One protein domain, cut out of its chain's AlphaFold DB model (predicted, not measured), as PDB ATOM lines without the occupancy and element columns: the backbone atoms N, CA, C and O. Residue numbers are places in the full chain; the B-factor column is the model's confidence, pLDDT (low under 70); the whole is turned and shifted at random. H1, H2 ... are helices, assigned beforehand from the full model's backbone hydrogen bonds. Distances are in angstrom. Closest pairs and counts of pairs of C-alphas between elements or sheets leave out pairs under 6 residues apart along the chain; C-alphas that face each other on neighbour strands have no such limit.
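What this domain is: This is residues 258 to 321 of the 340 residues of an uncharacterized protein of Rachicladosporium antarcticum (UniProt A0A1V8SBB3). One long straight helix, H1, has a shorter helix, H2, standing off its later part, at residues 275 to 282 and short of its end at residue 287, nearly at a right angle, and the two make a lopsided T. Beyond the far end of H2, a tail without a named element, residues 309 to 321, folds back toward the side where H1 begins. The printed part has 64 residues with two named helices, H1 then H2, and no named strand. It is all helix and loose, with a radius of gyration of the C-alphas of 14.5 A and spans of 47 by 26 by 14 A.

Where its parts are: H1, residues 258 to 287, is 43.4 A long and begins at C-alpha 258 (-3.039, -0.305, 21.957). H2, residues 295 to 308, is 19.9 A long and ends at C-alpha 308 (27.466, 24.818, 8.901).

How they stand to each other: H1 touches H2 with residues 275 to 282 alone, and H2 touches H1 with residues 295 to 299 alone. Their closest C-alphas, of Trp 278 and Ala 295, are 4.9 A apart. Their lines are about perpendicular, at 88 degrees. In H1 and H2 every O i to N i+4 pair is within hydrogen-bond range.

The domain as a whole: The two C-alphas farthest apart, of Asp 258 and Gly 289, are 47.0 A apart. The printed part has no cut, and the link from H1 to H2 is short. Residues 258 to 273, 304 to 310 and 314 to 320 stand free. Residues 313 to 321 have pLDDT under 70.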
ATOM      1  N   ASP A 258      -2.836  -1.720  22.295       93.56
ATOM      2  CA  ASP A 258      -3.039  -0.305  21.957       93.56
ATOM      3  C   ASP A 258      -1.731   0.501  21.929       93.56
ATOM      4  O   ASP A 258      -1.676   1.620  21.415       93.56
ATOM      5  N   ARG A 259      -0.644  -0.062  22.472       91.50
ATOM      6  CA  ARG A 259       0.682   0.571  22.467       91.50
ATOM      7  C   ARG A 259       1.208   0.886  21.060       91.50
ATOM      8  O   ARG A 259       1.681   2.010  20.898       91.50
ATOM      9  N   PRO A 260       1.170  -0.023  20.061       94.75
ATOM     10  CA  PRO A 260       1.590   0.318  18.702       94.75
ATOM     11  C   PRO A 260       0.729   1.432  18.093       94.75
ATOM     12  O   PRO A 260       1.291   2.399  17.592       94.75
ATOM     13  N   PHE A 261      -0.600   1.388  18.249       96.38
ATOM     14  CA  PHE A 261      -1.487   2.441  17.731       96.38
ATOM     15  C   PHE A 261      -1.177   3.821  18.326       96.38
ATOM     16  O   PHE A 261      -1.251   4.826  17.625       96.38
ATOM     17  N   LEU A 262      -0.785   3.888  19.604       93.88
ATOM     18  CA  LEU A 262      -0.342   5.138  20.225       93.88
ATOM     19  C   LEU A 262       0.936   5.691  19.577       93.88
ATOM     20  O   LEU A 262       1.070   6.908  19.440       93.88
ATOM     21  N   LEU A 263       1.888   4.822  19.225       93.75
ATOM     22  CA  LEU A 263       3.134   5.234  18.581       93.75
ATOM     23  C   LEU A 263       2.880   5.727  17.154       93.75
ATOM     24  O   LEU A 263       3.374   6.799  16.809       93.75
ATOM     25  N   ASP A 264       2.057   5.009  16.391       95.81
ATOM     26  CA  ASP A 264       1.686   5.381  15.023       95.81
ATOM     27  C   ASP A 264       0.929   6.716  15.008       95.81
ATOM     28  O   ASP A 264       1.324   7.654  14.316       95.81
ATOM     29  N   ALA A 265      -0.086   6.868  15.867       97.12
ATOM     30  CA  ALA A 265      -0.848   8.111  15.982       97.12
ATOM     31  C   ALA A 265       0.037   9.297  16.392       97.12
ATOM     32  O   ALA A 265      -0.133  10.415  15.902       97.12
ATOM     33  N   LYS A 266       1.010   9.072  17.285       95.00
ATOM     34  CA  LYS A 266       1.986  10.104  17.642       95.00
ATOM     35  C   LYS A 266       2.817  10.497  16.420       95.00
ATOM     36  O   LYS A 266       2.994  11.687  16.182       95.00
ATOM     37  N   GLU A 267       3.331   9.527  15.668       95.00
ATOM     38  CA  GLU A 267       4.137   9.792  14.477       95.00
ATOM     39  C   GLU A 267       3.357  10.591  13.425       95.00
ATOM     40  O   GLU A 267       3.877  11.571  12.890       95.00
ATOM     41  N   GLU A 268       2.103  10.220  13.168       96.12
ATOM     42  CA  GLU A 268       1.216  10.919  12.234       96.12
ATOM     43  C   GLU A 268       0.993  12.379  12.644       96.12
ATOM     44  O   GLU A 268       1.229  13.290  11.845       96.12
ATOM     45  N   ILE A 269       0.641  12.622  13.910       96.19
ATOM     46  CA  ILE A 269       0.427  13.978  14.433       96.19
ATOM     47  C   ILE A 269       1.715  14.804  14.362       96.19
ATOM     48  O   ILE A 269       1.687  15.976  13.978       96.19
ATOM     49  N   GLU A 270       2.861  14.222  14.719       94.50
ATOM     50  CA  GLU A 270       4.146  14.920  14.661       94.50
ATOM     51  C   GLU A 270       4.501  15.291  13.210       94.50
ATOM     52  O   GLU A 270       4.996  16.390  12.950       94.50
ATOM     53  N   ARG A 271       4.199  14.407  12.251       92.19
ATOM     54  CA  ARG A 271       4.409  14.630  10.814       92.19
ATOM     55  C   ARG A 271       3.546  15.778  10.287       92.19
ATOM     56  O   ARG A 271       4.064  16.676   9.620       92.19
ATOM     57  N   GLU A 272       2.259  15.798  10.625       94.56
ATOM     58  CA  GLU A 272       1.350  16.897  10.272       94.56
ATOM     59  C   GLU A 272       1.794  18.219  10.904       94.56
ATOM     60  O   GLU A 272       1.859  19.260  10.242       94.56
ATOM     61  N   TRP A 273       2.173  18.180  12.182       96.44
ATOM     62  CA  TRP A 273       2.627  19.362  12.898       96.44
ATOM     63  C   TRP A 273       3.918  19.929  12.300       96.44
ATOM     64  O   TRP A 273       4.058  21.150  12.183       96.44
ATOM     65  N   GLN A 274       4.850  19.074  11.867       93.56
ATOM     66  CA  GLN A 274       6.051  19.507  11.155       93.56
ATOM     67  C   GLN A 274       5.705  20.222   9.845       93.56
ATOM     68  O   GLN A 274       6.249  21.301   9.595       93.56
ATOM     69  N   ALA A 275       4.777  19.686   9.049       94.50
ATOM     70  CA  ALA A 275       4.328  20.338   7.819       94.50
ATOM     71  C   ALA A 275       3.738  21.733   8.104       94.50
ATOM     72  O   ALA A 275       4.147  22.724   7.492       94.50
ATOM     73  N   VAL A 276       2.858  21.844   9.107       97.25
ATOM     74  CA  VAL A 276       2.262  23.124   9.530       97.25
ATOM     75  C   VAL A 276       3.321  24.098  10.054       97.25
ATOM     76  O   VAL A 276       3.290  25.287   9.726       97.25
ATOM     77  N   LYS A 277       4.285  23.625  10.852       97.19
ATOM     78  CA  LYS A 277       5.394  24.444  11.360       97.19
ATOM     79  C   LYS A 277       6.193  25.053  10.214       97.19
ATOM     80  O   LYS A 277       6.441  26.258  10.229       97.19
ATOM     81  N   TRP A 278       6.605  24.247   9.238       97.56
ATOM     82  CA  TRP A 278       7.424  24.737   8.131       97.56
ATOM     83  C   TRP A 278       6.640  25.637   7.176       97.56
ATOM     84  O   TRP A 278       7.201  26.622   6.700       97.56
ATOM     85  N   ALA A 279       5.342  25.392   6.984       97.56
ATOM     86  CA  ALA A 279       4.461  26.313   6.269       97.56
ATOM     87  C   ALA A 279       4.393  27.693   6.955       97.56
ATOM     88  O   ALA A 279       4.592  28.716   6.301       97.56
ATOM     89  N   LYS A 280       4.220  27.733   8.285       98.19
ATOM     90  CA  LYS A 280       4.243  28.989   9.059       98.19
ATOM     91  C   LYS A 280       5.598  29.691   8.999       98.19
ATOM     92  O   LYS A 280       5.659  30.914   8.915       98.19
ATOM     93  N   ILE A 281       6.700  28.941   9.039       97.62
ATOM     94  CA  ILE A 281       8.043  29.517   8.875       97.62
ATOM     95  C   ILE A 281       8.181  30.151   7.487       97.62
ATOM     96  O   ILE A 281       8.692  31.263   7.391       97.62
ATOM     97  N   ALA A 282       7.694  29.491   6.432       98.00
ATOM     98  CA  ALA A 282       7.716  30.029   5.074       98.00
ATOM     99  C   ALA A 282       6.949  31.353   4.960       98.00
ATOM    100  O   ALA A 282       7.461  32.320   4.398       98.00
ATOM    101  N   GLU A 283       5.764  31.427   5.567       98.00
ATOM    102  CA  GLU A 283       4.975  32.657   5.648       98.00
ATOM    103  C   GLU A 283       5.748  33.781   6.359       98.00
ATOM    104  O   GLU A 283       5.897  34.871   5.810       98.00
ATOM    105  N   ARG A 284       6.350  33.498   7.522       98.06
ATOM    106  CA  ARG A 284       7.165  34.486   8.252       98.06
ATOM    107  C   ARG A 284       8.420  34.921   7.497       98.06
ATOM    108  O   ARG A 284       8.858  36.058   7.655       98.06
ATOM    109  N   VAL A 285       9.026  34.044   6.696       98.00
ATOM    110  CA  VAL A 285      10.152  34.409   5.820       98.00
ATOM    111  C   VAL A 285       9.681  35.377   4.735       98.00
ATOM    112  O   VAL A 285      10.349  36.382   4.499       98.00
ATOM    113  N   LYS A 286       8.506  35.135   4.143       98.00
ATOM    114  CA  LYS A 286       7.894  36.024   3.149       98.00
ATOM    115  C   LYS A 286       7.536  37.393   3.733       98.00
ATOM    116  O   LYS A 286       7.834  38.411   3.117       98.00
ATOM    117  N   GLU A 287       6.964  37.440   4.937       97.94
ATOM    118  CA  GLU A 287       6.672  38.699   5.649       97.94
ATOM    119  C   GLU A 287       7.927  39.545   5.892       97.94
ATOM    120  O   GLU A 287       7.884  40.769   5.812       97.94
ATOM    121  N   LYS A 288       9.071  38.898   6.145       97.75
ATOM    122  CA  LYS A 288      10.369  39.569   6.309       97.75
ATOM    123  C   LYS A 288      11.006  40.022   4.987       97.75
ATOM    124  O   LYS A 288      12.143  40.485   4.999       97.75
ATOM    125  N   GLY A 289      10.302  39.891   3.862       97.81
ATOM    126  CA  GLY A 289      10.795  40.249   2.530       97.81
ATOM    127  C   GLY A 289      11.585  39.139   1.834       97.81
ATOM    128  O   GLY A 289      12.248  39.404   0.834       97.81
ATOM    129  N   GLY A 290      11.540  37.908   2.349       97.06
ATOM    130  CA  GLY A 290      12.073  36.738   1.658       97.06
ATOM    131  C   GLY A 290      11.197  36.304   0.479       97.06
ATOM    132  O   GLY A 290      10.026  36.669   0.373       97.06
ATOM    133  N   GLU A 291      11.763  35.489  -0.412       96.75
ATOM    134  CA  GLU A 291      11.012  34.865  -1.505       96.75
ATOM    135  C   GLU A 291      10.009  33.820  -0.976       96.75
ATOM    136  O   GLU A 291      10.133  33.307   0.141       96.75
ATOM    137  N   GLY A 292       8.987  33.503  -1.775       96.00
ATOM    138  CA  GLY A 292       7.984  32.483  -1.460       96.00
ATOM    139  C   GLY A 292       8.531  31.062  -1.596       96.00
ATOM    140  O   GLY A 292       8.171  30.350  -2.530       96.00
ATOM    141  N   TYR A 293       9.399  30.650  -0.675       97.31
ATOM    142  CA  TYR A 293       9.978  29.309  -0.665       97.31
ATOM    143  C   TYR A 293       8.967  28.236  -0.243       97.31
ATOM    144  O   TYR A 293       8.110  28.457   0.611       97.31
ATOM    145  N   GLN A 294       9.127  27.029  -0.789       96.94
ATOM    146  CA  GLN A 294       8.416  25.851  -0.299       96.94
ATOM    147  C   GLN A 294       8.942  25.428   1.083       96.94
ATOM    148  O   GLN A 294      10.146  25.498   1.351       96.94
ATOM    149  N   ALA A 295       8.038  24.945   1.937       95.19
ATOM    150  CA  ALA A 295       8.323  24.500   3.303       95.19
ATOM    151  C   ALA A 295       9.491  23.490   3.371       95.19
ATOM    152  O   ALA A 295      10.428  23.678   4.151       95.19
ATOM    153  N   ASP A 296       9.500  22.493   2.483       94.19
ATOM    154  CA  ASP A 296      10.536  21.451   2.431       94.19
ATOM    155  C   ASP A 296      11.927  22.010   2.096       94.19
ATOM    156  O   ASP A 296      12.946  21.553   2.621       94.19
ATOM    157  N   VAL A 297      11.987  23.019   1.218       96.19
ATOM    158  CA  VAL A 297      13.246  23.664   0.819       96.19
ATOM    159  C   VAL A 297      13.822  24.447   1.995       96.19
ATOM    160  O   VAL A 297      15.023  24.352   2.271       96.19
ATOM    161  N   LEU A 298      12.974  25.163   2.736       96.06
ATOM    162  CA  LEU A 298      13.376  25.878   3.947       96.06
ATOM    163  C   LEU A 298      13.849  24.924   5.042       96.06
ATOM    164  O   LEU A 298      14.880  25.189   5.654       96.06
ATOM    165  N   GLN A 299      13.167  23.794   5.243       95.00
ATOM    166  CA  GLN A 299      13.588  22.782   6.211       95.00
ATOM    167  C   GLN A 299      14.993  22.252   5.899       95.00
ATOM    168  O   GLN A 299      15.855  22.231   6.780       95.00
ATOM    169  N   ARG A 300      15.257  21.851   4.647       94.69
ATOM    170  CA  ARG A 300      16.586  21.361   4.232       94.69
ATOM    171  C   ARG A 300      17.658  22.441   4.366       94.69
ATOM    172  O   ARG A 300      18.765  22.150   4.811       94.69
ATOM    173  N   THR A 301      17.332  23.679   4.000       95.06
ATOM    174  CA  THR A 301      18.265  24.812   4.080       95.06
ATOM    175  C   THR A 301      18.600  25.145   5.529       95.06
ATOM    176  O   THR A 301      19.771  25.272   5.868       95.06
ATOM    177  N   TRP A 302      17.597  25.188   6.408       93.94
ATOM    178  CA  TRP A 302      17.792  25.388   7.841       93.94
ATOM    179  C   TRP A 302      18.664  24.291   8.458       93.94
ATOM    180  O   TRP A 302      19.609  24.602   9.177       93.94
ATOM    181  N   LYS A 303      18.425  23.015   8.118       89.88
ATOM    182  CA  LYS A 303      19.278  21.898   8.561       89.88
ATOM    183  C   LYS A 303      20.740  22.097   8.130       89.88
ATOM    184  O   LYS A 303      21.642  21.946   8.948       89.88
ATOM    185  N   ARG A 304      20.986  22.490   6.873       90.25
ATOM    186  CA  ARG A 304      22.346  22.790   6.375       90.25
ATOM    187  C   ARG A 304      22.999  23.953   7.124       90.25
ATOM    188  O   ARG A 304      24.178  23.855   7.438       90.25
ATOM    189  N   LEU A 305      22.246  25.014   7.421       91.56
ATOM    190  CA  LEU A 305      22.743  26.161   8.190       91.56
ATOM    191  C   LEU A 305      23.130  25.760   9.616       91.56
ATOM    192  O   LEU A 305      24.227  26.090  10.048       91.56
ATOM    193  N   MET A 306      22.303  24.965  10.302       89.25
ATOM    194  CA  MET A 306      22.620  24.449  11.642       89.25
ATOM    195  C   MET A 306      23.927  23.642  11.653       89.25
ATOM    196  O   MET A 306      24.768  23.829  12.529       89.25
ATOM    197  N   VAL A 307      24.128  22.781  10.647       85.88
ATOM    198  CA  VAL A 307      25.371  22.007  10.493       85.88
ATOM    199  C   VAL A 307      26.562  22.920  10.190       85.88
ATOM    200  O   VAL A 307      27.614  22.764  10.809       85.88
ATOM    201  N   ALA A 308      26.406  23.883   9.279       87.62
ATOM    202  CA  ALA A 308      27.466  24.818   8.901       87.62
ATOM    203  C   ALA A 308      27.896  25.733  10.061       87.62
ATOM    204  O   ALA A 308      29.080  26.019  10.211       87.62
ATOM    205  N   GLU A 309      26.955  26.148  10.910       89.69
ATOM    206  CA  GLU A 309      27.218  26.957  12.106       89.69
ATOM    207  C   GLU A 309      27.805  26.136  13.269       89.69
ATOM    208  O   GLU A 309      28.137  26.686  14.318       89.69
ATOM    209  N   GLY A 310      27.941  24.814  13.113       86.25
ATOM    210  CA  GLY A 310      28.400  23.923  14.180       86.25
ATOM    211  C   GLY A 310      27.405  23.806  15.340       86.25
ATOM    212  O   GLY A 310      27.736  23.236  16.385       86.25
ATOM    213  N   LEU A 311      26.180  24.312  15.166       82.94
ATOM    214  CA  LEU A 311      25.088  24.135  16.106       82.94
ATOM    215  C   LEU A 311      24.591  22.697  15.969       82.94
ATOM    216  O   LEU A 311      23.749  22.366  15.133       82.94
ATOM    217  N   ARG A 312      25.142  21.810  16.807       71.56
ATOM    218  CA  ARG A 312      24.600  20.458  16.954       71.56
ATOM    219  C   ARG A 312      23.107  20.541  17.294       71.56
ATOM    220  O   ARG A 312      22.707  21.450  18.028       71.56
ATOM    221  N   PRO A 313      22.297  19.588  16.799       69.81
ATOM    222  CA  PRO A 313      20.896  19.525  17.176       69.81
ATOM    223  C   PRO A 313      20.794  19.487  18.707       69.81
ATOM    224  O   PRO A 313      21.663  18.888  19.360       69.81
ATOM    225  N   PRO A 314      19.767  20.129  19.293       66.56
ATOM    226  CA  PRO A 314      19.537  20.088  20.727       66.56
ATOM    227  C   PRO A 314      19.624  18.641  21.237       66.56
ATOM    228  O   PRO A 314      19.048  17.742  20.613       66.56
ATOM    229  N   PRO A 315      20.356  18.390  22.338       58.12
ATOM    230  CA  PRO A 315      20.569  17.040  22.837       58.12
ATOM    231  C   PRO A 315      19.217  16.369  23.114       58.12
ATOM    232  O   PRO A 315      18.465  16.823  23.973       58.12
ATOM    233  N   GLY A 316      18.911  15.306  22.362       69.25
ATOM    234  CA  GLY A 316      17.678  14.518  22.491       69.25
ATOM    235  C   GLY A 316      16.798  14.441  21.238       69.25
ATOM    236  O   GLY A 316      15.909  13.594  21.203       69.25
ATOM    237  N   LEU A 317      17.040  15.256  20.203       69.31
ATOM    238  CA  LEU A 317      16.302  15.160  18.937       69.31
ATOM    239  C   LEU A 317      17.001  14.173  17.984       69.31
ATOM    240  O   LEU A 317      17.910  14.544  17.246       69.31
ATOM    241  N   ILE A 318      16.617  12.894  18.055       59.03
ATOM    242  CA  ILE A 318      17.093  11.838  17.145       59.03
ATOM    243  C   ILE A 318      16.169  11.816  15.927       59.03
ATOM    244  O   ILE A 318      15.301  10.959  15.794       59.03
ATOM    245  N   ASP A 319      16.331  12.797  15.054       65.38
ATOM    246  CA  ASP A 319      15.702  12.765  13.738       65.38
ATOM    247  C   ASP A 319      16.539  11.831  12.832       65.38
ATOM    248  O   ASP A 319      17.760  12.023  12.740       65.38
ATOM    249  N   PRO A 320      15.931  10.854  12.127       63.03
ATOM    250  CA  PRO A 320      16.630   9.963  11.187       63.03
ATOM    251  C   PRO A 320      17.438  10.734  10.135       63.03
ATOM    252  O   PRO A 320      18.527  10.336   9.740       63.03
ATOM    253  N   ASP A 321      16.952  11.916   9.761       56.56
ATOM    254  CA  ASP A 321      17.598  12.811   8.803       56.56
ATOM    255  C   ASP A 321      18.881  13.488   9.320       56.56
ATOM    256  O   ASP A 321      19.583  14.130   8.544       56.56
TER     257      ASP A 321